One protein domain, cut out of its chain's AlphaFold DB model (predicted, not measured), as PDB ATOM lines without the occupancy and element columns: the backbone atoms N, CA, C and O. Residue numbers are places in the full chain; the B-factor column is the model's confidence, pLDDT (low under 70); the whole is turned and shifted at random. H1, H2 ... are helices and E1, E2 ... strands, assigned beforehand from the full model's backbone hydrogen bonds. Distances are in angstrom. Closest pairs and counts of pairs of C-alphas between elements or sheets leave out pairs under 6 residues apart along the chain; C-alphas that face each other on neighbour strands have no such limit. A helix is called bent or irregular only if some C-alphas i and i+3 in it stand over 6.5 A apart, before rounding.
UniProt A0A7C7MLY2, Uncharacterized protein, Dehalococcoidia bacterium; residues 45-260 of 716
ATOM      1  N   TRP A  45      42.739 143.639 201.408       92.62
ATOM      2  CA  TRP A  45      44.184 143.716 201.681       92.62
ATOM      3  C   TRP A  45      44.967 142.763 200.771       92.62
ATOM      4  O   TRP A  45      45.902 143.194 200.102       92.62
ATOM      5  N   VAL A  46      44.543 141.493 200.697       93.69
ATOM      6  CA  VAL A  46      45.165 140.460 199.850       93.69
ATOM      7  C   VAL A  46      45.087 140.854 198.379       93.69
ATOM      8  O   VAL A  46      46.105 140.823 197.692       93.69
ATOM      9  N   GLN A  47      43.902 141.259 197.911       94.38
ATOM     10  CA  GLN A  47      43.680 141.689 196.533       94.38
ATOM     11  C   GLN A  47      44.671 142.787 196.153       94.38
ATOM     12  O   GLN A  47      45.386 142.618 195.174       94.38
ATOM     13  N   GLU A  48      44.815 143.846 196.956       94.25
ATOM     14  CA  GLU A  48      45.786 144.904 196.666       94.25
ATOM     15  C   GLU A  48      47.249 144.417 196.635       94.25
ATOM     16  O   GLU A  48      48.030 144.960 195.852       94.25
ATOM     17  N   ARG A  49      47.641 143.417 197.447       94.62
ATOM     18  CA  ARG A  49      49.013 142.862 197.430       94.62
ATOM     19  C   ARG A  49      49.287 142.063 196.154       94.62
ATOM     20  O   ARG A  49      50.337 142.245 195.539       94.62
ATOM     21  N   LEU A  50      48.333 141.227 195.736       95.62
ATOM     22  CA  LEU A  50      48.369 140.501 194.459       95.62
ATOM     23  C   LEU A  50      48.485 141.496 193.290       95.62
ATOM     24  O   LEU A  50      49.373 141.405 192.445       95.62
ATOM     25  N   ASP A  51      47.642 142.523 193.321       95.69
ATOM     26  CA  ASP A  51      47.570 143.621 192.358       95.69
ATOM     27  C   ASP A  51      48.858 144.486 192.360       95.69
ATOM     28  O   ASP A  51      49.233 145.081 191.346       95.69
ATOM     29  N   ALA A  52      49.587 144.548 193.482       95.56
ATOM     30  CA  ALA A  52      50.896 145.192 193.586       95.56
ATOM     31  C   ALA A  52      52.010 144.366 192.925       95.56
ATOM     32  O   ALA A  52      52.730 144.912 192.088       95.56
ATOM     33  N   VAL A  53      52.140 143.067 193.224       95.38
ATOM     34  CA  VAL A  53      53.177 142.228 192.587       95.38
ATOM     35  C   VAL A  53      52.943 142.079 191.080       95.38
ATOM     36  O   VAL A  53      53.891 142.235 190.312       95.38
ATOM     37  N   VAL A  54      51.686 141.942 190.631       95.88
ATOM     38  CA  VAL A  54      51.315 141.966 189.201       95.88
ATOM     39  C   VAL A  54      51.881 143.204 188.489       95.88
ATOM     40  O   VAL A  54      52.399 143.096 187.378       95.88
ATOM     41  N   ARG A  55      51.827 144.376 189.137       94.88
ATOM     42  CA  ARG A  55      52.315 145.649 188.579       94.88
ATOM     43  C   ARG A  55      53.818 145.886 188.728       94.88
ATOM     44  O   ARG A  55      54.369 146.585 187.884       94.88
ATOM     45  N   LEU A  56      54.467 145.343 189.761       94.88
ATOM     46  CA  LEU A  56      55.924 145.444 189.954       94.88
ATOM     47  C   LEU A  56      56.701 144.539 188.988       94.88
ATOM     48  O   LEU A  56      57.759 144.930 188.508       94.88
ATOM     49  N   TYR A  57      56.167 143.350 188.698       94.00
ATOM     50  CA  TYR A  57      56.807 142.360 187.824       94.00
ATOM     51  C   TYR A  57      56.234 142.337 186.401       94.00
ATOM     52  O   TYR A  57      56.735 141.608 185.551       94.00
ATOM     53  N   GLY A  58      55.190 143.125 186.119       93.50
ATOM     54  CA  GLY A  58      54.607 143.237 184.780       93.50
ATOM     55  C   GLY A  58      54.136 141.893 184.221       93.50
ATOM     56  O   GLY A  58      54.459 141.567 183.078       93.50
ATOM     57  N   LEU A  59      53.416 141.112 185.033       95.44
ATOM     58  CA  LEU A  59      52.947 139.765 184.679       95.44
ATOM     59  C   LEU A  59      52.008 139.784 183.455       95.44
ATOM     60  O   LEU A  59      51.412 140.813 183.124       95.44
ATOM     61  N   SER A  60      51.880 138.646 182.768       95.25
ATOM     62  CA  SER A  60      50.943 138.499 181.644       95.25
ATOM     63  C   SER A  60      49.480 138.603 182.117       95.25
ATOM     64  O   SER A  60      49.193 138.498 183.310       95.25
ATOM     65  N   GLU A  61      48.528 138.764 181.190       94.69
ATOM     66  CA  GLU A  61      47.091 138.717 181.520       94.69
ATOM     67  C   GLU A  61      46.702 137.377 182.171       94.69
ATOM     68  O   GLU A  61      45.970 137.344 183.162       94.69
ATOM     69  N   GLU A  62      47.260 136.271 181.671       93.75
ATOM     70  CA  GLU A  62      47.023 134.935 182.218       93.75
ATOM     71  C   GLU A  62      47.671 134.768 183.601       93.75
ATOM     72  O   GLU A  62      47.033 134.258 184.522       93.75
ATOM     73  N   GLY A  63      48.913 135.230 183.772       94.56
ATOM     74  CA  GLY A  63      49.652 135.187 185.034       94.56
ATOM     75  C   GLY A  63      48.997 136.040 186.117       94.56
ATOM     76  O   GLY A  63      48.868 135.594 187.254       94.56
ATOM     77  N   ALA A  64      48.493 137.224 185.763       95.44
ATOM     78  CA  ALA A  64      47.719 138.072 186.663       95.44
ATOM     79  C   ALA A  64      46.389 137.420 187.081       95.44
ATOM     80  O   ALA A  64      46.038 137.454 188.262       95.44
ATOM     81  N   ALA A  65      45.675 136.776 186.151       94.56
ATOM     82  CA  ALA A  65      44.458 136.027 186.468       94.56
ATOM     83  C   ALA A  65      44.744 134.813 187.374       94.56
ATOM     84  O   ALA A  65      44.028 134.595 188.353       94.56
ATOM     85  N   LEU A  66      45.826 134.068 187.107       93.06
ATOM     86  CA  LEU A  66      46.295 132.981 187.967       93.06
ATOM     87  C   LEU A  66      46.602 133.490 189.381       93.06
ATOM     88  O   LEU A  66      46.027 132.970 190.334       93.06
ATOM     89  N   VAL A  67      47.422 134.536 189.521       93.81
ATOM     90  CA  VAL A  67      47.756 135.160 190.816       93.81
ATOM     91  C   VAL A  67      46.494 135.615 191.558       93.81
ATOM     92  O   VAL A  67      46.351 135.337 192.745       93.81
ATOM     93  N   GLY A  68      45.524 136.218 190.862       92.94
ATOM     94  CA  GLY A  68      44.224 136.580 191.436       92.94
ATOM     95  C   GLY A  68      43.375 135.392 191.921       92.94
ATOM     96  O   GLY A  68      42.531 135.566 192.803       92.94
ATOM     97  N   SER A  69      43.589 134.191 191.370       91.94
ATOM     98  CA  SER A  69      42.862 132.954 191.707       91.94
ATOM     99  C   SER A  69      43.477 132.125 192.845       91.94
ATOM    100  O   SER A  69      42.834 131.195 193.332       91.94
ATOM    101  N   LEU A  70      44.690 132.456 193.299       91.50
ATOM    102  CA  LEU A  70      45.356 131.758 194.405       91.50
ATOM    103  C   LEU A  70      44.744 132.125 195.768       91.50
ATOM    104  O   LEU A  70      44.188 133.207 195.948       91.50
ATOM    105  N   ASP A  71      44.833 131.207 196.734       91.00
ATOM    106  CA  ASP A  71      44.402 131.391 198.130       91.00
ATOM    107  C   ASP A  71      45.549 132.002 198.953       91.00
ATOM    108  O   ASP A  71      46.285 131.300 199.649       91.00
ATOM    109  N   LEU A  72      45.751 133.315 198.812       92.25
ATOM    110  CA  LEU A  72      46.750 134.062 199.581       92.25
ATOM    111  C   LEU A  72      46.103 134.635 200.850       92.25
ATOM    112  O   LEU A  72      45.040 135.254 200.799       92.25
ATOM    113  N   ARG A  73      46.750 134.458 202.003       91.88
ATOM    114  CA  ARG A  73      46.201 134.809 203.321       91.88
ATOM    115  C   ARG A  73      47.146 135.720 204.097       91.88
ATOM    116  O   ARG A  73      48.351 135.497 204.114       91.88
ATOM    117  N   GLN A  74      46.591 136.717 204.787       91.06
ATOM    118  CA  GLN A  74      47.345 137.512 205.760       91.06
ATOM    119  C   GLN A  74      47.488 136.715 207.064       91.06
ATOM    120  O   GLN A  74      46.481 136.449 207.729       91.06
ATOM    121  N   THR A  75      48.713 136.372 207.465       91.81
ATOM    122  CA  THR A  75      48.975 135.677 208.736       91.81
ATOM    123  C   THR A  75      48.993 136.686 209.887       91.81
ATOM    124  O   THR A  75      50.038 137.132 210.354       91.81
ATOM    125  N   ARG A  76      47.804 137.112 210.329       90.31
ATOM    126  CA  ARG A  76      47.672 138.104 211.408       90.31
ATOM    127  C   ARG A  76      48.221 137.570 212.731       90.31
ATOM    128  O   ARG A  76      47.804 136.505 213.175       90.31
ATOM    129  N   GLY A  77      49.069 138.357 213.387       88.94
ATOM    130  CA  GLY A  77      49.740 137.988 214.635       88.94
ATOM    131  C   GLY A  77      51.109 137.327 214.443       88.94
ATOM    132  O   GLY A  77      51.823 137.165 215.425       88.94
ATOM    133  N   ASP A  78      51.504 137.010 213.207       87.94
ATOM    134  CA  ASP A  78      52.848 136.530 212.876       87.94
ATOM    135  C   ASP A  78      53.381 137.293 211.645       87.94
ATOM    136  O   ASP A  78      53.156 136.888 210.501       87.94
ATOM    137  N   PRO A  79      54.074 138.431 211.853       88.31
ATOM    138  CA  PRO A  79      54.624 139.227 210.761       88.31
ATOM    139  C   PRO A  79      55.862 138.585 210.115       88.31
ATOM    140  O   PRO A  79      56.337 139.095 209.097       88.31
ATOM    141  N   GLY A  80      56.406 137.517 210.713       85.50
ATOM    142  CA  GLY A  80      57.524 136.742 210.181       85.50
ATOM    143  C   GLY A  80      57.081 135.614 209.255       85.50
ATOM    144  O   GLY A  80      57.885 135.165 208.440       85.50
ATOM    145  N   PHE A  81      55.813 135.194 209.326       88.25
ATOM    146  CA  PHE A  81      55.290 134.116 208.497       88.25
ATOM    147  C   PHE A  81      55.337 134.456 207.006       88.25
ATOM    148  O   PHE A  81      54.567 135.278 206.503       88.25
ATOM    149  N   PHE A  82      56.181 133.736 206.285       86.56
ATOM    150  CA  PHE A  82      56.116 133.564 204.844       86.56
ATOM    151  C   PHE A  82      56.183 132.052 204.610       86.56
ATOM    152  O   PHE A  82      57.073 131.385 205.140       86.56
ATOM    153  N   GLY A  83      55.164 131.495 203.954       86.81
ATOM    154  CA  GLY A  83      55.117 130.059 203.693       86.81
ATOM    155  C   GLY A  83      53.939 129.624 202.826       86.81
ATOM    156  O   GLY A  83      52.796 130.050 203.025       86.81
ATOM    157  N   SER A  84      54.219 128.725 201.888       83.88
ATOM    158  CA  SER A  84      53.281 128.221 200.891       83.88
ATOM    159  C   SER A  84      53.235 126.701 200.907       83.88
ATOM    160  O   SER A  84      54.247 126.022 201.073       83.88
ATOM    161  N   TYR A  85      52.038 126.154 200.703       79.50
ATOM    162  CA  TYR A  85      51.810 124.712 200.604       79.50
ATOM    163  C   TYR A  85      51.730 124.231 199.142       79.50
ATOM    164  O   TYR A  85      51.285 123.115 198.879       79.50
ATOM    165  N   GLY A  86      52.167 125.069 198.194       72.94
ATOM    166  CA  GLY A  86      52.191 124.779 196.760       72.94
ATOM    167  C   GLY A  86      50.879 125.087 196.028       72.94
ATOM    168  O   GLY A  86      49.907 125.595 196.594       72.94
ATOM    169  N   PHE A  87      50.848 124.795 194.726       71.38
ATOM    170  CA  PHE A  87      49.669 125.006 193.881       71.38
ATOM    171  C   PHE A  87      48.456 124.176 194.350       71.38
ATOM    172  O   PHE A  87      48.596 123.056 194.836       71.38
ATOM    173  N   LYS A  88      47.243 124.723 194.175       72.50
ATOM    174  CA  LYS A  88      45.950 124.232 194.719       72.50
ATOM    175  C   LYS A  88      45.799 124.322 196.249       72.50
ATOM    176  O   LYS A  88      44.699 124.076 196.743       72.50
ATOM    177  N   PHE A  89      46.845 124.697 196.985       81.50
ATOM    178  CA  PHE A  89      46.781 124.998 198.416       81.50
ATOM    179  C   PHE A  89      46.855 126.516 198.661       81.50
ATOM    180  O   PHE A  89      46.697 127.313 197.734       81.50
ATOM    181  N   TRP A  90      47.025 126.911 199.924       88.25
ATOM    182  CA  TRP A  90      47.114 128.308 200.339       88.25
ATOM    183  C   TRP A  90      48.562 128.742 200.584       88.25
ATOM    184  O   TRP A  90      49.434 127.912 200.851       88.25
ATOM    185  N   ALA A  91      48.782 130.052 200.529       91.00
ATOM    186  CA  ALA A  91      50.021 130.716 200.918       91.00
ATOM    187  C   ALA A  91      49.737 131.753 202.013       91.00
ATOM    188  O   ALA A  91      48.701 132.423 201.986       91.00
ATOM    189  N   GLY A  92      50.634 131.879 202.988       91.62
ATOM    190  CA  GLY A  92      50.539 132.833 204.092       91.62
ATOM    191  C   GLY A  92      51.621 133.903 204.015       91.62
ATOM    192  O   GLY A  92      52.778 133.591 203.741       91.62
ATOM    193  N   VAL A  93      51.244 135.155 204.281       92.44
ATOM    194  CA  VAL A  93      52.151 136.311 204.324       92.44
ATOM    195  C   VAL A  93      51.850 137.195 205.538       92.44
ATOM    196  O   VAL A  93      50.716 137.636 205.736       92.44
ATOM    197  N   GLY A  94      52.860 137.459 206.365       89.38
ATOM    198  CA  GLY A  94      52.733 138.233 207.604       89.38
ATOM    199  C   GLY A  94      52.676 139.751 207.394       89.38
ATOM    200  O   GLY A  94      51.943 140.451 208.093       89.38
ATOM    201  N   GLU A  95      53.403 140.272 206.398       90.81
ATOM    202  CA  GLU A  95      53.459 141.709 206.088       90.81
ATOM    203  C   GLU A  95      53.402 142.028 204.584       90.81
ATOM    204  O   GLU A  95      53.766 141.212 203.735       90.81
ATOM    205  N   ALA A  96      53.005 143.259 204.242       89.38
ATOM    206  CA  ALA A  96      52.987 143.781 202.870       89.38
ATOM    207  C   ALA A  96      54.400 144.048 202.282       89.38
ATOM    208  O   ALA A  96      54.772 145.187 201.990       89.38
ATOM    209  N   LYS A  97      55.219 142.997 202.129       91.94
ATOM    210  CA  LYS A  97      56.581 143.031 201.560       91.94
ATOM    211  C   LYS A  97      56.601 142.337 200.188       91.94
ATOM    212  O   LYS A  97      56.606 141.107 200.149       91.94
ATOM    213  N   PRO A  98      56.663 143.075 199.060       93.00
ATOM    214  CA  PRO A  98      56.458 142.503 197.723       93.00
ATOM    215  C   PRO A  98      57.368 141.338 197.328       93.00
ATOM    216  O   PRO A  98      56.927 140.463 196.593       93.00
ATOM    217  N   ILE A  99      58.616 141.304 197.811       91.56
ATOM    218  CA  ILE A  99      59.542 140.187 197.551       91.56
ATOM    219  C   ILE A  99      59.023 138.904 198.210       91.56
ATOM    220  O   ILE A  99      58.895 137.895 197.533       91.56
ATOM    221  N   GLY A 100      58.655 138.960 199.497       91.69
ATOM    222  CA  GLY A 100      58.115 137.800 200.216       91.69
ATOM    223  C   GLY A 100      56.763 137.355 199.658       91.69
ATOM    224  O   GLY A 100      56.536 136.169 199.466       91.69
ATOM    225  N   VAL A 101      55.894 138.304 199.289       93.62
ATOM    226  CA  VAL A 101      54.632 137.985 198.598       93.62
ATOM    227  C   VAL A 101      54.893 137.273 197.264       93.62
ATOM    228  O   VAL A 101      54.223 136.291 196.966       93.62
ATOM    229  N   MET A 102      55.871 137.721 196.469       93.56
ATOM    230  CA  MET A 102      56.207 137.074 195.194       93.56
ATOM    231  C   MET A 102      56.856 135.695 195.384       93.56
ATOM    232  O   MET A 102      56.515 134.781 194.643       93.56
ATOM    233  N   HIS A 103      57.724 135.530 196.385       93.81
ATOM    234  CA  HIS A 103      58.356 134.254 196.736       93.81
ATOM    235  C   HIS A 103      57.302 133.165 197.009       93.81
ATOM    236  O   HIS A 103      57.304 132.117 196.362       93.81
ATOM    237  N   GLU A 104      56.321 133.449 197.873       92.25
ATOM    238  CA  GLU A 104      55.256 132.486 198.196       92.25
ATOM    239  C   GLU A 104      54.316 132.186 197.021       92.25
ATOM    240  O   GLU A 104      53.836 131.059 196.863       92.25
ATOM    241  N   LEU A 105      54.078 133.178 196.159       90.69
ATOM    242  CA  LEU A 105      53.325 132.990 194.919       90.69
ATOM    243  C   LEU A 105      54.114 132.183 193.873       90.69
ATOM    244  O   LEU A 105      53.488 131.525 193.044       90.69
ATOM    245  N   GLY A 106      55.451 132.188 193.929       88.06
ATOM    246  CA  GLY A 106      56.322 131.312 193.142       88.06
ATOM    247  C   GLY A 106      56.098 129.840 193.490       88.06
ATOM    248  O   GLY A 106      55.770 129.048 192.613       88.06
ATOM    249  N   HIS A 107      56.106 129.483 194.778       86.94
ATOM    250  CA  HIS A 107      55.725 128.134 195.237       86.94
ATOM    251  C   HIS A 107      54.298 127.745 194.813       86.94
ATOM    252  O   HIS A 107      54.038 126.611 194.405       86.94
ATOM    253  N   SER A 108      53.355 128.690 194.860       83.56
ATOM    254  CA  SER A 108      51.967 128.464 194.432       83.56
ATOM    255  C   SER A 108      51.749 128.457 192.912       83.56
ATOM    256  O   SER A 108      50.638 128.153 192.475       83.56
ATOM    257  N   TYR A 109      52.762 128.755 192.091       83.75
ATOM    258  CA  TYR A 109      52.645 128.785 190.628       83.75
ATOM    259  C   TYR A 109      52.522 127.387 189.997       83.75
ATOM    260  O   TYR A 109      51.842 127.225 188.977       83.75
ATOM    261  N   TRP A 110      53.177 126.385 190.594       85.31
ATOM    262  CA  TRP A 110      53.523 125.097 189.978       85.31
ATOM    263  C   TRP A 110      52.329 124.186 189.652       85.31
ATOM    264  O   TRP A 110      52.014 123.221 190.346       85.31
ATOM    265  N   GLY A 111      51.671 124.515 188.542       81.06
ATOM    266  CA  GLY A 111      50.541 123.799 187.960       81.06
ATOM    267  C   GLY A 111      49.418 124.684 187.424       81.06
ATOM    268  O   GLY A 111      48.467 124.156 186.845       81.06
ATOM    269  N   GLY A 112      49.535 126.011 187.545       84.00
ATOM    270  CA  GLY A 112      48.581 126.959 186.964       84.00
ATOM    271  C   GLY A 112      48.485 126.904 185.432       84.00
ATOM    272  O   GLY A 112      47.437 127.235 184.879       84.00
ATOM    273  N   PHE A 113      49.532 126.427 184.747       87.81
ATOM    274  CA  PHE A 113      49.570 126.262 183.291       87.81
ATOM    275  C   PHE A 113      50.213 124.933 182.861       87.81
ATOM    276  O   PHE A 113      51.127 124.459 183.532       87.81
ATOM    277  N   PRO A 114      49.806 124.336 181.724       88.12
ATOM    278  CA  PRO A 114      50.563 123.252 181.094       88.12
ATOM    279  C   PRO A 114      51.940 123.744 180.620       88.12
ATOM    280  O   PRO A 114      52.069 124.894 180.199       88.12
ATOM    281  N   VAL A 115      52.940 122.857 180.636       91.06
ATOM    282  CA  VAL A 115      54.285 123.139 180.101       91.06
ATOM    283  C   VAL A 115      54.204 123.331 178.585       91.06
ATOM    284  O   VAL A 115      53.656 122.484 177.873       91.06
ATOM    285  N   GLU A 116      54.746 124.436 178.075       90.12
ATOM    286  CA  GLU A 116      54.722 124.734 176.641       90.12
ATOM    287  C   GLU A 116      55.523 123.688 175.844       90.12
ATOM    288  O   GLU A 116      56.548 123.178 176.294       90.12
ATOM    289  N   GLY A 117      55.002 123.285 174.681       87.44
ATOM    290  CA  GLY A 117      55.556 122.191 173.871       87.44
ATOM    291  C   GLY A 117      55.405 120.782 174.473       87.44
ATOM    292  O   GLY A 117      55.491 119.807 173.733       87.44
ATOM    293  N   SER A 118      55.111 120.652 175.773       87.69
ATOM    294  CA  SER A 118      55.078 119.376 176.506       87.69
ATOM    295  C   SER A 118      53.726 119.096 177.194       87.69
ATOM    296  O   SER A 118      53.679 118.865 178.405       87.69
ATOM    297  N   PRO A 119      52.601 119.038 176.446       77.94
ATOM    298  CA  PRO A 119      51.252 118.876 177.006       77.94
ATOM    299  C   PRO A 119      50.988 117.515 177.681       77.94
ATOM    300  O   PRO A 119      49.926 117.325 178.268       77.94
ATOM    301  N   GLY A 120      51.922 116.561 177.591       84.75
ATOM    302  CA  GLY A 120      51.867 115.282 178.308       84.75
ATOM    303  C   GLY A 120      52.420 115.323 179.739       84.75
ATOM    304  O   GLY A 120      52.224 114.361 180.482       84.75
ATOM    305  N   LEU A 121      53.103 116.401 180.146       89.44
ATOM    306  CA  LEU A 121      53.619 116.549 181.510       89.44
ATOM    307  C   LEU A 121      52.493 116.961 182.467       89.44
ATOM    308  O   LEU A 121      51.897 118.027 182.324       89.44
ATOM    309  N   SER A 122      52.218 116.114 183.462       88.69
ATOM    310  CA  SER A 122      51.238 116.403 184.513       88.69
ATOM    311  C   SER A 122      51.878 117.077 185.724       88.69
ATOM    312  O   SER A 122      52.986 116.723 186.136       88.69
ATOM    313  N   TRP A 123      51.125 117.996 186.327       87.56
ATOM    314  CA  TRP A 123      51.438 118.645 187.600       87.56
ATOM    315  C   TRP A 123      50.897 117.895 188.823       87.56
ATOM    316  O   TRP A 123      51.285 118.210 189.945       87.56
ATOM    317  N   ASP A 124      50.035 116.892 188.633       88.31
ATOM    318  CA  ASP A 124      49.536 116.064 189.733       88.31
ATOM    319  C   ASP A 124      50.601 115.057 190.195       88.31
ATOM    320  O   ASP A 124      51.231 114.377 189.382       88.31
ATOM    321  N   VAL A 125      50.806 114.959 191.512       87.06
ATOM    322  CA  VAL A 125      51.807 114.069 192.124       87.06
ATOM    323  C   VAL A 125      51.289 112.620 192.135       87.06
ATOM    324  O   VAL A 125      50.242 112.358 192.734       87.06
ATOM    325  N   PRO A 126      51.990 111.649 191.513       87.88
ATOM    326  CA  PRO A 126      51.584 110.247 191.546       87.88
ATOM    327  C   PRO A 126      51.659 109.653 192.958       87.88
ATOM    328  O   PRO A 126      52.544 109.989 193.744       87.88
ATOM    329  N   SER A 127      50.762 108.713 193.274       88.69
ATOM    330  CA  SER A 127      50.733 108.052 194.587       88.69
ATOM    331  C   SER A 127      52.084 107.409 194.929       88.69
ATOM    332  O   SER A 127      52.594 106.581 194.172       88.69
ATOM    333  N   GLY A 128      52.662 107.797 196.068       86.94
ATOM    334  CA  GLY A 128      53.974 107.335 196.533       86.94
ATOM    335  C   GLY A 128      55.183 108.118 195.999       86.94
ATOM    336  O   GLY A 128      56.301 107.827 196.418       86.94
ATOM    337  N   GLN A 129      54.997 109.111 195.122       87.44
ATOM    338  CA  GLN A 129      56.060 110.034 194.703       87.44
ATOM    339  C   GLN A 129      56.047 111.328 195.537       87.44
ATOM    340  O   GLN A 129      55.042 111.673 196.153       87.44
ATOM    341  N   LYS A 130      57.181 112.045 195.557       86.19
ATOM    342  CA  LYS A 130      57.315 113.364 196.213       86.19
ATOM    343  C   LYS A 130      56.989 114.546 195.292       86.19
ATOM    344  O   LYS A 130      56.619 115.604 195.780       86.19
ATOM    345  N   LEU A 131      57.171 114.371 193.985       88.62
ATOM    346  CA  LEU A 131      57.098 115.414 192.958       88.62
ATOM    347  C   LEU A 131      56.238 114.918 191.798       88.62
ATOM    348  O   LEU A 131      56.194 113.714 191.542       88.62
ATOM    349  N   SER A 132      55.599 115.823 191.063       91.12
ATOM    350  CA  SER A 132      54.900 115.485 189.820       91.12
ATOM    351  C   SER A 132      55.866 115.412 188.626       91.12
ATOM    352  O   SER A 132      56.955 115.986 188.694       91.12
ATOM    353  N   PRO A 133      55.501 114.732 187.519       93.88
ATOM    354  CA  PRO A 133      56.344 114.647 186.323       93.88
ATOM    355  C   PRO A 133      56.802 116.010 185.781       93.88
ATOM    356  O   PRO A 133      57.933 116.134 185.320       93.88
ATOM    357  N   ALA A 134      55.956 117.041 185.867       93.06
ATOM    358  CA  ALA A 134      56.311 118.389 185.436       93.06
ATOM    359  C   ALA A 134      57.349 119.072 186.354       93.06
ATOM    360  O   ALA A 134      58.274 119.690 185.831       93.06
ATOM    361  N   LEU A 135      57.280 118.900 187.687       92.44
ATOM    362  CA  LEU A 135      58.354 119.359 188.591       92.44
ATOM    363  C   LEU A 135      59.655 118.573 188.376       92.44
ATOM    364  O   LEU A 135      60.724 119.170 188.333       92.44
ATOM    365  N   GLN A 136      59.581 117.252 188.184       94.38
ATOM    366  CA  GLN A 136      60.763 116.426 187.892       94.38
ATOM    367  C   GLN A 136      61.463 116.890 186.599       94.38
ATOM    368  O   GLN A 136      62.688 116.994 186.556       94.38
ATOM    369  N   SER A 137      60.681 117.241 185.571       94.88
ATOM    370  CA  SER A 137      61.177 117.856 184.334       94.88
ATOM    371  C   SER A 137      61.801 119.236 184.587       94.88
ATOM    372  O   SER A 137      62.895 119.502 184.097       94.88
ATOM    373  N   TYR A 138      61.168 120.089 185.406       94.69
ATOM    374  CA  TYR A 138      61.717 121.401 185.772       94.69
ATOM    375  C   TYR A 138      63.066 121.287 186.493       94.69
ATOM    376  O   TYR A 138      64.014 121.980 186.133       94.69
ATOM    377  N   HIS A 139      63.190 120.368 187.456       95.56
ATOM    378  CA  HIS A 139      64.443 120.113 188.179       95.56
ATOM    379  C   HIS A 139      65.551 119.644 187.230       95.56
ATOM    380  O   HIS A 139      66.678 120.129 187.313       95.56
ATOM    381  N   SER A 140      65.222 118.757 186.286       94.25
ATOM    382  CA  SER A 140      66.160 118.303 185.254       94.25
ATOM    383  C   SER A 140      66.624 119.450 184.347       94.25
ATOM    384  O   SER A 140      67.819 119.580 184.087       94.25
ATOM    385  N   ASP A 141      65.708 120.314 183.898       94.44
ATOM    386  CA  ASP A 141      66.040 121.472 183.058       94.44
ATOM    387  C   ASP A 141      66.835 122.550 183.826       94.44
ATOM    388  O   ASP A 141      67.676 123.233 183.238       94.44
ATOM    389  N   VAL A 142      66.624 122.691 185.142       95.88
ATOM    390  CA  VAL A 142      67.425 123.561 186.024       95.88
ATOM    391  C   VAL A 142      68.867 123.059 186.141       95.88
ATOM    392  O   VAL A 142      69.804 123.850 186.015       95.88
ATOM    393  N   LEU A 143      69.067 121.752 186.326       94.00
ATOM    394  CA  LEU A 143      70.407 121.156 186.361       94.00
ATOM    395  C   LEU A 143      71.095 121.256 184.989       94.00
ATOM    396  O   LEU A 143      72.254 121.661 184.916       94.00
ATOM    397  N   ALA A 144      70.364 121.009 183.896       90.88
ATOM    398  CA  ALA A 144      70.864 121.211 182.536       90.88
ATOM    399  C   ALA A 144      71.263 122.676 182.271       90.88
ATOM    400  O   ALA A 144      72.313 122.933 181.681       90.88
ATOM    401  N   PHE A 145      70.483 123.651 182.757       93.00
ATOM    402  CA  PHE A 145      70.861 125.065 182.706       93.00
ATOM    403  C   PHE A 145      72.167 125.343 183.461       93.00
ATOM    404  O   PHE A 145      72.995 126.103 182.964       93.00
ATOM    405  N   MET A 146      72.395 124.734 184.626       93.19
ATOM    406  CA  MET A 146      73.624 124.944 185.407       93.19
ATOM    407  C   MET A 146      74.865 124.287 184.788       93.19
ATOM    408  O   MET A 146      75.965 124.826 184.946       93.19
ATOM    409  N   ALA A 147      74.693 123.188 184.049       88.75
ATOM    410  CA  ALA A 147      75.763 122.542 183.292       88.75
ATOM    411  C   ALA A 147      76.218 123.376 182.079       88.75
ATOM    412  O   ALA A 147      77.422 123.528 181.876       88.75
ATOM    413  N   GLN A 148      75.271 123.959 181.328       88.38
ATOM    414  CA  GLN A 148      75.487 124.633 180.034       88.38
ATOM    415  C   GLN A 148      76.734 125.544 179.937       88.38
ATOM    416  O   GLN A 148      77.085 126.225 180.913       88.38
ATOM    417  N   PRO A 149      77.327 125.653 178.724       89.75
ATOM    418  CA  PRO A 149      78.408 126.586 178.425       89.75
ATOM    419  C   PRO A 149      78.116 128.018 178.903       89.75
ATOM    420  O   PRO A 149      76.961 128.460 178.884       89.75
ATOM    421  N   PRO A 150      79.135 128.796 179.306       91.25
ATOM    422  CA  PRO A 150      78.924 130.143 179.804       91.25
ATOM    423  C   PRO A 150      78.520 131.040 178.632       91.25
ATOM    424  O   PRO A 150      79.288 131.217 177.694       91.25
ATOM    425  N   ASP A 151      77.330 131.624 178.702       90.50
ATOM    426  CA  ASP A 151      76.693 132.422 177.645       90.50
ATOM    427  C   ASP A 151      76.219 133.785 178.217       90.50
ATOM    428  O   ASP A 151      76.728 134.257 179.242       90.50
ATOM    429  N   GLY A 152      75.223 134.424 177.589       89.75
ATOM    430  CA  GLY A 152      74.588 135.651 178.096       89.75
ATOM    431  C   GLY A 152      73.873 135.524 179.457       89.75
ATOM    432  O   GLY A 152      73.617 136.540 180.097       89.75
ATOM    433  N   PHE A 153      73.588 134.308 179.930       93.56
ATOM    434  CA  PHE A 153      72.949 133.985 181.213       93.56
ATOM    435  C   PHE A 153      73.955 133.585 182.310       93.56
ATOM    436  O   PHE A 153      73.546 133.293 183.434       93.56
ATOM    437  N   GLU A 154      75.272 133.607 182.049       92.88
ATOM    438  CA  GLU A 154      76.299 133.319 183.075       92.88
ATOM    439  C   GLU A 154      76.224 134.291 184.275       92.88
ATOM    440  O   GLU A 154      76.578 133.903 185.383       92.88
ATOM    441  N   VAL A 155      75.659 135.498 184.102       93.31
ATOM    442  CA  VAL A 155      75.315 136.425 185.205       93.31
ATOM    443  C   VAL A 155      74.381 135.758 186.228       93.31
ATOM    444  O   VAL A 155      74.621 135.841 187.434       93.31
ATOM    445  N   LEU A 156      73.342 135.061 185.753       95.94
ATOM    446  CA  LEU A 156      72.404 134.325 186.600       95.94
ATOM    447  C   LEU A 156      73.049 133.046 187.145       95.94
ATOM    448  O   LEU A 156      73.005 132.824 188.354       95.94
ATOM    449  N   ARG A 157      73.716 132.244 186.297       95.19
ATOM    450  CA  ARG A 157      74.402 131.021 186.762       95.19
ATOM    451  C   ARG A 157      75.446 131.325 187.842       95.19
ATOM    452  O   ARG A 157      75.581 130.551 188.781       95.19
ATOM    453  N   GLN A 158      76.169 132.445 187.758       93.06
ATOM    454  CA  GLN A 158      77.133 132.848 188.786       93.06
ATOM    455  C   GLN A 158      76.454 133.191 190.119       93.06
ATOM    456  O   GLN A 158      76.974 132.799 191.159       93.06
ATOM    457  N   ARG A 159      75.292 133.862 190.121       94.00
ATOM    458  CA  ARG A 159      74.526 134.070 191.364       94.00
ATOM    459  C   ARG A 159      74.086 132.742 191.975       94.00
ATOM    460  O   ARG A 159      74.215 132.568 193.180       94.00
ATOM    461  N   LEU A 160      73.609 131.810 191.152       95.81
ATOM    462  CA  LEU A 160      73.142 130.502 191.610       95.81
ATOM    463  C   LEU A 160      74.286 129.643 192.173       95.81
ATOM    464  O   LEU A 160      74.151 129.098 193.259       95.81
ATOM    465  N   ARG A 161      75.449 129.602 191.508       93.12
ATOM    466  CA  ARG A 161      76.667 128.928 192.014       93.12
ATOM    467  C   ARG A 161      77.225 129.546 193.306       93.12
ATOM    468  O   ARG A 161      78.030 128.910 193.972       93.12
ATOM    469  N   ASN A 162      76.799 130.762 193.655       92.31
ATOM    470  CA  ASN A 162      77.168 131.466 194.883       92.31
ATOM    471  C   ASN A 162      76.126 131.303 196.018       92.31
ATOM    472  O   ASN A 162      76.252 131.970 197.048       92.31
ATOM    473  N   LEU A 163      75.093 130.465 195.850       93.06
ATOM    474  CA  LEU A 163      74.128 130.163 196.913       93.06
ATOM    475  C   LEU A 163      74.796 129.350 198.044       93.06
ATOM    476  O   LEU A 163      75.571 128.432 197.763       93.06
ATOM    477  N   PRO A 164      74.517 129.659 199.325       90.00
ATOM    478  CA  PRO A 164      75.161 128.987 200.448       90.00
ATOM    479  C   PRO A 164      74.733 127.518 200.552       90.00
ATOM    480  O   PRO A 164      73.573 127.180 200.326       90.00
ATOM    481  N   LYS A 165      75.687 126.651 200.918       89.81
ATOM    482  CA  LYS A 165      75.519 125.191 201.072       89.81
ATOM    483  C   LYS A 165      74.951 124.463 199.831       89.81
ATOM    484  O   LYS A 165      74.465 123.340 199.959       89.81
ATOM    485  N   LEU A 166      75.041 125.064 198.638       93.06
ATOM    486  CA  LEU A 166      74.715 124.416 197.363       93.06
ATOM    487  C   LEU A 166      75.812 123.423 196.948       93.06
ATOM    488  O   LEU A 166      76.990 123.771 196.921       93.06
ATOM    489  N   SER A 167      75.408 122.221 196.542       91.81
ATOM    490  CA  SER A 167      76.262 121.248 195.853       91.81
ATOM    491  C   SER A 167      75.415 120.261 195.042       91.81
ATOM    492  O   SER A 167      74.190 120.255 195.117       91.81
ATOM    493  N   SER A 168      76.059 119.371 194.297       91.06
ATOM    494  CA  SER A 168      75.441 118.185 193.695       91.06
ATOM    495  C   SER A 168      74.835 117.229 194.736       91.06
ATOM    496  O   SER A 168      73.834 116.573 194.451       91.06
ATOM    497  N   ALA A 169      75.383 117.189 195.958       91.19
ATOM    498  CA  ALA A 169      74.828 116.436 197.086       91.19
ATOM    499  C   ALA A 169      73.662 117.166 197.782       91.19
ATOM    500  O   ALA A 169      72.779 116.514 198.341       91.19
ATOM    501  N   ASN A 170      73.633 118.502 197.723       93.12
ATOM    502  CA  ASN A 170      72.545 119.344 198.220       93.12
ATOM    503  C   ASN A 170      72.087 120.370 197.161       93.12
ATOM    504  O   ASN A 170      72.460 121.545 197.239       93.12
ATOM    505  N   PRO A 171      71.273 119.959 196.170       94.19
ATOM    506  CA  PRO A 171      70.764 120.856 195.131       94.19
ATOM    507  C   PRO A 171      69.598 121.740 195.608       94.19
ATOM    508  O   PRO A 171      69.138 122.594 194.851       94.19
ATOM    509  N   GLU A 172      69.099 121.545 196.833       94.50
ATOM    510  CA  GLU A 172      67.904 122.219 197.357       94.50
ATOM    511  C   GLU A 172      67.967 123.758 197.259       94.50
ATOM    512  O   GLU A 172      67.014 124.311 196.705       94.50
ATOM    513  N   PRO A 173      69.073 124.456 197.605       95.50
ATOM    514  CA  PRO A 173      69.116 125.919 197.529       95.50
ATOM    515  C   PRO A 173      68.923 126.459 196.104       95.50
ATOM    516  O   PRO A 173      68.302 127.504 195.906       95.50
ATOM    517  N   LEU A 174      69.430 125.735 195.097       97.00
ATOM    518  CA  LEU A 174      69.259 126.056 193.676       97.00
ATOM    519  C   LEU A 174      67.813 125.827 193.227       97.00
ATOM    520  O   LEU A 174      67.243 126.685 192.553       97.00
ATOM    521  N   ILE A 175      67.238 124.675 193.582       95.44
ATOM    522  CA  ILE A 175      65.863 124.320 193.217       95.44
ATOM    523  C   ILE A 175      64.887 125.314 193.850       95.44
ATOM    524  O   ILE A 175      64.136 125.962 193.128       95.44
ATOM    525  N   HIS A 176      64.970 125.521 195.165       94.25
ATOM    526  CA  HIS A 176      64.122 126.445 195.913       94.25
ATOM    527  C   HIS A 176      64.206 127.883 195.367       94.25
ATOM    528  O   HIS A 176      63.178 128.504 195.091       94.25
ATOM    529  N   ASN A 177      65.415 128.408 195.117       95.12
ATOM    530  CA  ASN A 177      65.572 129.764 194.576       95.12
ATOM    531  C   ASN A 177      65.023 129.913 193.143       95.12
ATOM    532  O   ASN A 177      64.568 130.997 192.778       95.12
ATOM    533  N   LEU A 178      65.031 128.859 192.320       95.12
ATOM    534  CA  LEU A 178      64.422 128.902 190.986       95.12
ATOM    535  C   LEU A 178      62.936 128.517 190.965       95.12
ATOM    536  O   LEU A 178      62.259 128.844 189.990       95.12
ATOM    537  N   GLU A 179      62.404 127.883 192.006       92.62
ATOM    538  CA  GLU A 179      60.961 127.679 192.184       92.62
ATOM    539  C   GLU A 179      60.258 128.940 192.695       92.62
ATOM    540  O   GLU A 179      59.195 129.294 192.183       92.62
ATOM    541  N   ALA A 180      60.867 129.638 193.656       91.81
ATOM    542  CA  ALA A 180      60.273 130.793 194.322       91.81
ATOM    543  C   ALA A 180      60.693 132.136 193.707       91.81
ATOM    544  O   ALA A 180      59.859 132.976 193.362       91.81
ATOM    545  N   ASP A 181      62.003 132.346 193.541       94.12
ATOM    546  CA  ASP A 181      62.564 133.670 193.271       94.12
ATOM    547  C   ASP A 181      62.836 133.940 191.788       94.12
ATOM    548  O   ASP A 181      63.317 135.024 191.478       94.12
ATOM    549  N   MET A 182      62.525 133.041 190.842       94.44
ATOM    550  CA  MET A 182      62.787 133.271 189.403       94.44
ATOM    551  C   MET A 182      62.294 134.655 188.939       94.44
ATOM    552  O   MET A 182      63.019 135.384 188.265       94.44
ATOM    553  N   VAL A 183      61.095 135.050 189.371       94.31
ATOM    554  CA  VAL A 183      60.461 136.335 189.040       94.31
ATOM    555  C   VAL A 183      61.197 137.525 189.676       94.31
ATOM    556  O   VAL A 183      61.380 138.554 189.029       94.31
ATOM    557  N   TYR A 184      61.695 137.380 190.908       93.38
ATOM    558  CA  TYR A 184      62.539 138.371 191.593       93.38
ATOM    559  C   TYR A 184      63.956 138.445 190.992       93.38
ATOM    560  O   TYR A 184      64.569 139.514 190.929       93.38
ATOM    561  N   ASN A 185      64.465 137.313 190.505       93.94
ATOM    562  CA  ASN A 185      65.770 137.157 189.877       93.94
ATOM    563  C   ASN A 185      65.811 137.802 188.487       93.94
ATOM    564  O   ASN A 185      66.839 138.373 188.137       93.94
ATOM    565  N   THR A 186      64.716 137.753 187.721       94.12
ATOM    566  CA  THR A 186      64.595 138.382 186.391       94.12
ATOM    567  C   THR A 186      63.889 139.739 186.395       94.12
ATOM    568  O   THR A 186      63.892 140.432 185.379       94.12
ATOM    569  N   GLY A 187      63.254 140.139 187.500       92.06
ATOM    570  CA  GLY A 187      62.376 141.314 187.522       92.06
ATOM    571  C   GLY A 187      61.097 141.134 186.701       92.06
ATOM    572  O   GLY A 187      60.561 142.116 186.197       92.06
ATOM    573  N   GLY A 188      60.644 139.888 186.525       93.06
ATOM    574  CA  GLY A 188      59.496 139.523 185.690       93.06
ATOM    575  C   GLY A 188      59.765 139.490 184.178       93.06
ATOM    576  O   GLY A 188      58.843 139.269 183.398       93.06
ATOM    577  N   ASP A 189      61.013 139.680 183.746       95.31
ATOM    578  CA  ASP A 189      61.405 139.668 182.334       95.31
ATOM    579  C   ASP A 189      61.641 138.227 181.828       95.31
ATOM    580  O   ASP A 189      62.602 137.555 182.219       95.31
ATOM    581  N   LEU A 190      60.763 137.737 180.941       95.81
ATOM    582  CA  LEU A 190      60.859 136.397 180.342       95.81
ATOM    583  C   LEU A 190      62.101 136.217 179.450       95.81
ATOM    584  O   LEU A 190      62.577 135.093 179.283       95.81
ATOM    585  N   ALA A 191      62.655 137.288 178.880       94.12
ATOM    586  CA  ALA A 191      63.873 137.190 178.083       94.12
ATOM    587  C   ALA A 191      65.110 136.957 178.970       94.12
ATOM    588  O   ALA A 191      66.051 136.290 178.532       94.12
ATOM    589  N   LEU A 192      65.090 137.406 180.232       95.81
ATOM    590  CA  LEU A 192      66.114 137.067 181.231       95.81
ATOM    591  C   LEU A 192      65.980 135.644 181.805       95.81
ATOM    592  O   LEU A 192      66.969 135.124 182.332       95.81
ATOM    593  N   VAL A 193      64.815 134.992 181.671       95.81
ATOM    594  CA  VAL A 193      64.649 133.561 181.991       95.81
ATOM    595  C   VAL A 193      65.458 132.718 180.986       95.81
ATOM    596  O   VAL A 193      65.337 132.947 179.775       95.81
ATOM    597  N   PRO A 194      66.263 131.735 181.442       93.69
ATOM    598  CA  PRO A 194      67.046 130.863 180.563       93.69
ATOM    599  C   PRO A 194      66.186 130.114 179.533       93.69
ATOM    600  O   PRO A 194      65.118 129.625 179.910       93.69
ATOM    601  N   PRO A 195      66.627 129.946 178.267       91.06
ATOM    602  CA  PRO A 195      65.797 129.392 177.192       91.06
ATOM    603  C   PRO A 195      65.120 128.058 177.531       91.06
ATOM    604  O   PRO A 195      63.909 127.942 177.365       91.06
ATOM    605  N   VAL A 196      65.871 127.108 178.100       91.06
ATOM    606  CA  VAL A 196      65.371 125.779 178.501       91.06
ATOM    607  C   VAL A 196      64.265 125.846 179.570       91.06
ATOM    608  O   VAL A 196      63.386 124.989 179.609       91.06
ATOM    609  N   LEU A 197      64.246 126.906 180.389       94.06
ATOM    610  CA  LEU A 197      63.241 127.132 181.432       94.06
ATOM    611  C   LEU A 197      62.036 127.958 180.948       94.06
ATOM    612  O   LEU A 197      60.990 127.942 181.595       94.06
ATOM    613  N   ARG A 198      62.121 128.666 179.810       93.06
ATOM    614  CA  ARG A 198      61.036 129.555 179.341       93.06
ATOM    615  C   ARG A 198      59.711 128.824 179.122       93.06
ATOM    616  O   ARG A 198      58.672 129.405 179.414       93.06
ATOM    617  N   LYS A 199      59.745 127.549 178.716       92.75
ATOM    618  CA  LYS A 199      58.562 126.679 178.533       92.75
ATOM    619  C   LYS A 199      57.707 126.479 179.798       92.75
ATOM    620  O   LYS A 199      56.551 126.074 179.693       92.75
ATOM    621  N   TYR A 200      58.251 126.789 180.979       93.88
ATOM    622  CA  TYR A 200      57.524 126.783 182.253       93.88
ATOM    623  C   TYR A 200      56.989 128.163 182.657       93.88
ATOM    624  O   TYR A 200      56.094 128.221 183.488       93.88
ATOM    625  N   TRP A 201      57.501 129.262 182.093       94.19
ATOM    626  CA  TRP A 201      57.219 130.640 182.534       94.19
ATOM    627  C   TRP A 201      56.549 131.523 181.466       94.19
ATOM    628  O   TRP A 201      56.064 132.607 181.789       94.19
ATOM    629  N   SER A 202      56.485 131.075 180.209       92.88
ATOM    630  CA  SER A 202      56.022 131.854 179.049       92.88
ATOM    631  C   SER A 202      54.577 132.345 179.130       92.88
ATOM    632  O   SER A 202      54.254 133.395 178.580       92.88
ATOM    633  N   ARG A 203      53.715 131.621 179.851       92.69
ATOM    634  CA  ARG A 203      52.328 132.030 180.124       92.69
ATOM    635  C   ARG A 203      52.185 132.931 181.349       92.69
ATOM    636  O   ARG A 203      51.162 133.586 181.492       92.69
ATOM    637  N   PHE A 204      53.197 133.019 182.212       94.25
ATOM    638  CA  PHE A 204      53.170 133.832 183.434       94.25
ATOM    639  C   PHE A 204      53.812 135.215 183.249       94.25
ATOM    640  O   PHE A 204      53.299 136.218 183.753       94.25
ATOM    641  N   LEU A 205      54.922 135.274 182.511       95.38
ATOM    642  CA  LEU A 205      55.747 136.470 182.333       95.38
ATOM    643  C   LEU A 205      55.616 137.062 180.927       95.38
ATOM    644  O   LEU A 205      55.541 136.342 179.935       95.38
ATOM    645  N   ASN A 206      55.665 138.391 180.836       94.50
ATOM    646  CA  ASN A 206      55.845 139.086 179.563       94.50
ATOM    647  C   ASN A 206      57.335 139.122 179.167       94.50
ATOM    648  O   ASN A 206      58.220 138.913 179.993       94.50
ATOM    649  N   GLN A 207      57.634 139.493 177.917       91.50
ATOM    650  CA  GLN A 207      59.014 139.671 177.407       91.50
ATOM    651  C   GLN A 207      59.842 140.759 178.132       91.50
ATOM    652  O   GLN A 207      61.024 140.909 177.843       91.50
ATOM    653  N   GLY A 208      59.233 141.498 179.065       90.56
ATOM    654  CA  GLY A 208      59.900 142.440 179.962       90.56
ATOM    655  C   GLY A 208      60.481 143.701 179.302       90.56
ATOM    656  O   GLY A 208      60.268 143.958 178.115       90.56
ATOM    657  N   PRO A 209      61.159 144.556 180.095       90.75
ATOM    658  CA  PRO A 209      61.712 145.827 179.637       90.75
ATOM    659  C   PRO A 209      63.221 145.780 179.325       90.75
ATOM    660  O   PRO A 209      63.781 146.812 178.947       90.75
ATOM    661  N   PHE A 210      63.897 144.642 179.526       92.69
ATOM    662  CA  PHE A 210      65.349 144.516 179.378       92.69
ATOM    663  C   PHE A 210      65.758 143.728 178.134       92.69
ATOM    664  O   PHE A 210      66.717 144.117 177.461       92.69
ATOM    665  N   GLY A 211      65.080 142.617 177.830       90.12
ATOM    666  CA  GLY A 211      65.355 141.775 176.656       90.12
ATOM    667  C   GLY A 211      66.684 140.993 176.681       90.12
ATOM    668  O   GLY A 211      66.821 139.993 175.982       90.12
ATOM    669  N   SER A 212      67.677 141.425 177.468       91.50
ATOM    670  CA  SER A 212      68.960 140.742 177.659       91.50
ATOM    671  C   SER A 212      69.621 141.124 178.986       91.50
ATOM    672  O   SER A 212      69.466 142.244 179.484       91.50
ATOM    673  N   TRP A 213      70.420 140.210 179.549       93.19
ATOM    674  CA  TRP A 213      71.170 140.450 180.788       93.19
ATOM    675  C   TRP A 213      72.157 141.620 180.665       93.19
ATOM    676  O   TRP A 213      72.344 142.369 181.624       93.19
ATOM    677  N   GLN A 214      72.719 141.845 179.472       90.50
ATOM    678  CA  GLN A 214      73.548 143.013 179.172       90.50
ATOM    679  C   GLN A 214      72.775 144.326 179.361       90.50
ATOM    680  O   GLN A 214      73.254 145.217 180.067       90.50
ATOM    681  N   ASN A 215      71.572 144.448 178.791       92.38
ATOM    682  CA  ASN A 215      70.725 145.631 178.975       92.38
ATOM    683  C   ASN A 215      70.310 145.801 180.440       92.38
ATOM    684  O   ASN A 215      70.422 146.900 180.982       92.38
ATOM    685  N   ALA A 216      69.894 144.713 181.092       94.50
ATOM    686  CA  ALA A 216      69.424 144.721 182.474       94.50
ATOM    687  C   ALA A 216      70.502 145.219 183.456       94.50
ATOM    688  O   ALA A 216      70.269 146.131 184.255       94.50
ATOM    689  N   VAL A 217      71.722 144.681 183.342       93.12
ATOM    690  CA  VAL A 217      72.873 145.077 184.166       93.12
ATOM    691  C   VAL A 217      73.350 146.493 183.827       93.12
ATOM    692  O   VAL A 217      73.697 147.249 184.737       93.12
ATOM    693  N   THR A 218      73.337 146.891 182.550       91.56
ATOM    694  CA  THR A 218      73.719 148.255 182.132       91.56
ATOM    695  C   THR A 218      72.742 149.297 182.688       91.56
ATOM    696  O   THR A 218      73.175 150.305 183.250       91.56
ATOM    697  N   TRP A 219      71.434 149.029 182.614       93.38
ATOM    698  CA  TRP A 219      70.394 149.853 183.236       93.38
ATOM    699  C   TRP A 219      70.608 149.971 184.750       93.38
ATOM    700  O   TRP A 219      70.767 151.086 185.248       93.38
ATOM    701  N   TYR A 220      70.718 148.850 185.472       93.88
ATOM    702  CA  TYR A 220      70.838 148.849 186.937       93.88
ATOM    703  C   TYR A 220      72.107 149.559 187.432       93.88
ATOM    704  O   TYR A 220      72.076 150.288 188.424       93.88
ATOM    705  N   ARG A 221      73.224 149.425 186.706       91.06
ATOM    706  CA  ARG A 221      74.463 150.170 186.985       91.06
ATOM    707  C   ARG A 221      74.339 151.678 186.737       91.06
ATOM    708  O   ARG A 221      75.007 152.445 187.430       91.06
ATOM    709  N   SER A 222      73.508 152.105 185.781       90.94
ATOM    710  CA  SER A 222      73.286 153.526 185.458       90.94
ATOM    711  C   SER A 222      72.437 154.279 186.493       90.94
ATOM    712  O   SER A 222      72.500 155.506 186.563       90.94
ATOM    713  N   LEU A 223      71.675 153.550 187.315       92.75
ATOM    714  CA  LEU A 223      70.827 154.108 188.366       92.75
ATOM    715  C   LEU A 223      71.639 154.847 189.444       92.75
ATOM    716  O   LEU A 223      72.765 154.458 189.784       92.75
ATOM    717  N   SER A 224      71.026 155.864 190.054       94.19
ATOM    718  CA  SER A 224      71.560 156.509 191.260       94.19
ATOM    719  C   SER A 224      71.618 155.532 192.449       94.19
ATOM    720  O   SER A 224      71.082 154.423 192.386       94.19
ATOM    721  N   ARG A 225      72.262 155.928 193.558       93.94
ATOM    722  CA  ARG A 225      72.263 155.122 194.794       93.94
ATOM    723  C   ARG A 225      70.835 154.878 195.290       93.94
ATOM    724  O   ARG A 225      70.477 153.740 195.579       93.94
ATOM    725  N   ASP A 226      70.026 155.929 195.331       92.12
ATOM    726  CA  ASP A 226      68.671 155.892 195.886       92.12
ATOM    727  C   ASP A 226      67.709 155.125 194.968       92.12
ATOM    728  O   ASP A 226      66.789 154.459 195.441       92.12
ATOM    729  N   ASP A 227      67.953 155.155 193.656       94.69
ATOM    730  CA  ASP A 227      67.199 154.376 192.672       94.69
ATOM    731  C   ASP A 227      67.573 152.888 192.687       94.69
ATOM    732  O   ASP A 227      66.695 152.050 192.492       94.69
ATOM    733  N   ARG A 228      68.828 152.529 192.999       94.19
ATOM    734  CA  ARG A 228      69.203 151.126 193.266       94.19
ATOM    735  C   ARG A 228      68.587 150.607 194.559       94.19
ATOM    736  O   ARG A 228      68.057 149.505 194.555       94.19
ATOM    737  N   ILE A 229      68.575 151.418 195.621       91.44
ATOM    738  CA  ILE A 229      67.887 151.098 196.886       91.44
ATOM    739  C   ILE A 229      66.365 150.988 196.681       91.44
ATOM    740  O   ILE A 229      65.700 150.218 197.371       91.44
ATOM    741  N   LEU A 230      65.782 151.728 195.729       92.62
ATOM    742  CA  LEU A 230      64.386 151.535 195.333       92.62
ATOM    743  C   LEU A 230      64.192 150.234 194.539       92.62
ATOM    744  O   LEU A 230      63.243 149.506 194.814       92.62
ATOM    745  N   ALA A 231      65.077 149.939 193.581       93.56
ATOM    746  CA  ALA A 231      65.015 148.731 192.761       93.56
ATOM    747  C   ALA A 231      65.167 147.448 193.596       93.56
ATOM    748  O   ALA A 231      64.376 146.525 193.427       93.56
ATOM    749  N   GLY A 232      66.094 147.411 194.559       92.06
ATOM    750  CA  GLY A 232      66.328 146.259 195.443       92.06
ATOM    751  C   GLY A 232      65.080 145.755 196.182       92.06
ATOM    752  O   GLY A 232      64.944 144.559 196.431       92.06
ATOM    753  N   LYS A 233      64.100 146.641 196.428       90.81
ATOM    754  CA  LYS A 233      62.800 146.321 197.057       90.81
ATOM    755  C   LYS A 233      61.872 145.449 196.203       90.81
ATOM    756  O   LYS A 233      60.831 145.030 196.707       90.81
ATOM    757  N   PHE A 234      62.209 145.204 194.936       90.81
ATOM    758  CA  PHE A 234      61.484 144.286 194.048       90.81
ATOM    759  C   PHE A 234      62.379 143.552 193.031       90.81
ATOM    760  O   PHE A 234      61.872 142.744 192.269       90.81
ATOM    761  N   LEU A 235      63.693 143.797 192.990       90.56
ATOM    762  CA  LEU A 235      64.597 143.237 191.981       90.56
ATOM    763  C   LEU A 235      65.898 142.718 192.606       90.56
ATOM    764  O   LEU A 235      66.684 143.495 193.149       90.56
ATOM    765  N   GLY A 236      66.180 141.423 192.455       89.00
ATOM    766  CA  GLY A 236      67.324 140.735 193.070       89.00
ATOM    767  C   GLY A 236      68.697 141.021 192.451       89.00
ATOM    768  O   GLY A 236      69.593 140.180 192.537       89.00
ATOM    769  N   PHE A 237      68.875 142.169 191.796       92.88
ATOM    770  CA  PHE A 237      70.117 142.520 191.095       92.88
ATOM    771  C   PHE A 237      71.248 142.965 192.034       92.88
ATOM    772  O   PHE A 237      72.410 142.943 191.637       92.88
ATOM    773  N   GLU A 238      70.932 143.319 193.281       89.12
ATOM    774  CA  GLU A 238      71.931 143.575 194.328       89.12
ATOM    775  C   GLU A 238      72.670 142.305 194.789       89.12
ATOM    776  O   GLU A 238      73.799 142.401 195.264       89.12
ATOM    777  N   HIS A 239      72.090 141.120 194.553       89.12
ATOM    778  CA  HIS A 239      72.692 139.813 194.859       89.12
ATOM    779  C   HIS A 239      73.568 139.261 193.720       89.12
ATOM    780  O   HIS A 239      74.054 138.134 193.793       89.12
ATOM    781  N   LEU A 240      73.734 140.013 192.627       91.25
ATOM    782  CA  LEU A 240      74.565 139.617 191.490       91.25
ATOM    783  C   LEU A 240      76.010 140.076 191.713       91.25
ATOM    784  O   LEU A 240      76.262 141.264 191.922       91.25
ATOM    785  N   ASP A 241      76.988 139.179 191.543       88.81
ATOM    786  CA  ASP A 241      78.379 139.614 191.385       88.81
ATOM    787  C   ASP A 241      78.574 140.246 190.001       88.81
ATOM    788  O   ASP A 241      79.003 139.617 189.035       88.81
ATOM    789  N   LEU A 242      78.261 141.535 189.915       89.25
ATOM    790  CA  LEU A 242      78.399 142.302 188.686       89.25
ATOM    791  C   LEU A 242      79.856 142.656 188.355       89.25
ATOM    792  O   LEU A 242      80.080 143.209 187.279       89.25
ATOM    793  N   ARG A 243      80.846 142.407 189.228       88.06
ATOM    794  CA  ARG A 243      82.227 142.911 189.054       88.06
ATOM    795  C   ARG A 243      82.904 142.437 187.751       88.06
ATOM    796  O   ARG A 243      83.538 143.285 187.122       88.06
ATOM    797  N   PRO A 244      82.751 141.178 187.281       85.12
ATOM    798  CA  PRO A 244      83.341 140.724 186.013       85.12
ATOM    799  C   PRO A 244      82.713 141.351 184.756       85.12
ATOM    800  O   PRO A 244      83.349 141.397 183.704       85.12
ATOM    801  N   TYR A 245      81.466 141.820 184.851       86.19
ATOM    802  CA  TYR A 245      80.631 142.198 183.709       86.19
ATOM    803  C   TYR A 245      80.721 143.698 183.435       86.19
ATOM    804  O   TYR A 245      79.915 144.490 183.928       86.19
ATOM    805  N   ASN A 246      81.720 144.118 182.657       79.12
ATOM    806  CA  ASN A 246      81.916 145.529 182.332       79.12
ATOM    807  C   ASN A 246      81.202 145.943 181.038       79.12
ATOM    808  O   ASN A 246      81.829 146.439 180.108       79.12
ATOM    809  N   PHE A 247      79.879 145.759 180.991       80.75
ATOM    810  CA  PHE A 247      79.058 146.234 179.877       80.75
ATOM    811  C   PHE A 247      79.159 147.766 179.752       80.75
ATOM    812  O   PHE A 247      78.708 148.506 180.630       80.75
ATOM    813  N   THR A 248      79.778 148.243 178.670       67.25
ATOM    814  CA  THR A 248      79.950 149.671 178.372       67.25
ATOM    815  C   THR A 248      78.962 150.134 177.310       67.25
ATOM    816  O   THR A 248      78.951 149.596 176.206       67.25
ATOM    817  N   GLY A 249      78.194 151.181 177.604       67.81
ATOM    818  CA  GLY A 249      77.269 151.791 176.652       67.81
ATOM    819  C   GLY A 249      76.139 152.539 177.352       67.81
ATOM    820  O   GLY A 249      76.224 152.862 178.538       67.81
ATOM    821  N   ARG A 250      75.063 152.786 176.608       71.25
ATOM    822  CA  ARG A 250      73.714 152.940 177.170       71.25
ATOM    823  C   ARG A 250      72.976 151.615 176.941       71.25
ATOM    824  O   ARG A 250      73.337 150.930 175.988       71.25
ATOM    825  N   PRO A 251      71.988 151.241 177.769       77.50
ATOM    826  CA  PRO A 251      71.131 150.112 177.433       77.50
ATOM    827  C   PRO A 251      70.299 150.467 176.191       77.50
ATOM    828  O   PRO A 251      69.866 151.614 176.046       77.50
ATOM    829  N   ASP A 252      70.067 149.494 175.312       75.69
ATOM    830  CA  ASP A 252      69.278 149.694 174.085       75.69
ATOM    831  C   ASP A 252      67.773 149.845 174.378       75.69
ATOM    832  O   ASP A 252      67.015 150.379 173.567       75.69
ATOM    833  N   LEU A 253      67.344 149.407 175.568       78.69
ATOM    834  CA  LEU A 253      65.985 149.535 176.091       78.69
ATOM    835  C   LEU A 253      65.967 150.359 177.388       78.69
ATOM    836  O   LEU A 253      66.938 150.401 178.142       78.69
ATOM    837  N   GLY A 254      64.839 151.022 177.660       75.44
ATOM    838  CA  GLY A 254      64.708 151.971 178.775       75.44
ATOM    839  C   GLY A 254      64.713 151.359 180.184       75.44
ATOM    840  O   GLY A 254      64.852 152.102 181.155       75.44
ATOM    841  N   GLY A 255      64.568 150.035 180.307       85.12
ATOM    842  CA  GLY A 255      64.410 149.346 181.590       85.12
ATOM    843  C   GLY A 255      63.130 149.746 182.335       85.12
ATOM    844  O   GLY A 255      62.158 150.213 181.736       85.12
ATOM    845  N   VAL A 256      63.105 149.539 183.654       88.00
ATOM    846  CA  VAL A 256      61.886 149.704 184.466       88.00
ATOM    847  C   VAL A 256      61.584 151.186 184.766       88.00
ATOM    848  O   VAL A 256      62.448 151.887 185.304       88.00
ATOM    849  N   PRO A 257      60.349 151.680 184.521       86.25
ATOM    850  CA  PRO A 257      59.919 153.022 184.925       86.25
ATOM    851  C   PRO A 257      59.779 153.169 186.453       86.25
ATOM    852  O   PRO A 257      58.700 153.019 187.028       86.25
ATOM    853  N   LEU A 258      60.875 153.516 187.133       91.19
ATOM    854  CA  LEU A 258      60.927 153.603 188.601       91.19
ATOM    855  C   LEU A 258      59.963 154.630 189.233       91.19
ATOM    856  O   LEU A 258      59.697 154.555 190.430       91.19
ATOM    857  N   ALA A 259      59.416 155.577 188.465       89.06
ATOM    858  CA  ALA A 259      58.480 156.582 188.975       89.06
ATOM    859  C   ALA A 259      57.158 155.970 189.482       89.06
ATOM    860  O   ALA A 259      56.754 156.250 190.609       89.06
ATOM    861  N   SER A 260      56.523 155.088 188.699       86.69
ATOM    862  CA  SER A 260      55.298 154.381 189.113       86.69
ATOM    863  C   SER A 260      55.574 153.368 190.226       86.69
ATOM    864  O   SER A 260      54.786 153.228 191.161       86.69
TER     865      SER A 260
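AT A GLANCE: This is residues 45 to 260 of the 716 residues of an uncharacterized protein of Dehalococcoidia bacterium (UniProt A0A7C7MLY2). Three groups of mostly short helices gather round little H7 in the middle. In the first, H3 packs between a small three-stranded sheet and H6 and H7, with the helical hairpin H1 H2 next to it; H4, H6 and H8 make the second, and H9, H10 and H11 a loosely joined third. The printed part has 216 residues, in the order H1 H2 E1 E2 E3 H3 H4 H5 H6 H7 H8 H9 H10 H11, with a mixed sheet ordered E1 E3 E2; the class is mostly helix. It is compact, with a radius of gyration of the C-alphas of 17.1 A and spans of 53 by 42 by 33 A.

IN THESE COORDINATES: H1, residues 45 to 57, begins at C-alpha 45 (44.184, 143.716, 201.681) and is 18.8 A long; H2 is residues 61 to 69. Strands E1, 71 to 74, E2, 82 to 84, and E3, 90 to 93, precede H3, 98 to 107, 14.6 A. H4, 133 to 147, is the longest helix by residues, 21.2 A, and begins at (56.344, 114.647, 186.323). Then come H5, 154 to 161, H6, 172 to 180, H7, 182 to 186, H8, 195 to 201, H9, 213 to 222, 14.0 A, H10, 225 to 232, and H11, 236 to 239, whose last C-alpha is at (72.692, 139.813, 194.859).

HOW THE PARTS SIT: H1 and H2 form a hairpin at a shallow tilt of 26 degrees, the C-alphas of Val 54 and Ala 64 closest at 5.9 A. E1 and E3 are parallel, with N 73 and O 91 at 2.8 A; E2 and E3 form an antiparallel hairpin, with N 92 and O 83 at 2.8 A. H1 and H3 on one face of the sheet make two layers, helices and strands, and H3 has a height over the sheet of 8.0 A. H3, the hub, touches H1, H6 (C-alphas of Gly 106 and Ala 180 closest, 4.2 A) and H7. H4 touches H8 (Asp 141 and Val 196, C-alphas closest at 6.3 A), and only just touches H6, with 3 pairs of C-alphas within 8 A. H7 touches H11, the C-alphas of Asn 185 and Gly 236 closest at 5.0 A. H5 and H9 are close but not clearly touching, as are H9 and H10. H8 is only just irregular, C-alphas 196 and 199 being 6.9 A apart. Every O i to N i+4 pair is within hydrogen-bond range in H1 to H7, H9 and H10; H8 has 0 of 3, but 3 of 4 O i to N i+3 pairs, and H11 is too short for an i+4 pair.

THE WHOLE: The C-alphas farthest apart, of Ser 127 and Gly 249, are 54.2 A apart. The printed part has no cut; the links H3 to H4 and H8 to H9 are long, and residues 240 to 260 hold no named element. Mean pLDDT of the printed part is 90.6, with residues 248 to 249 under 70.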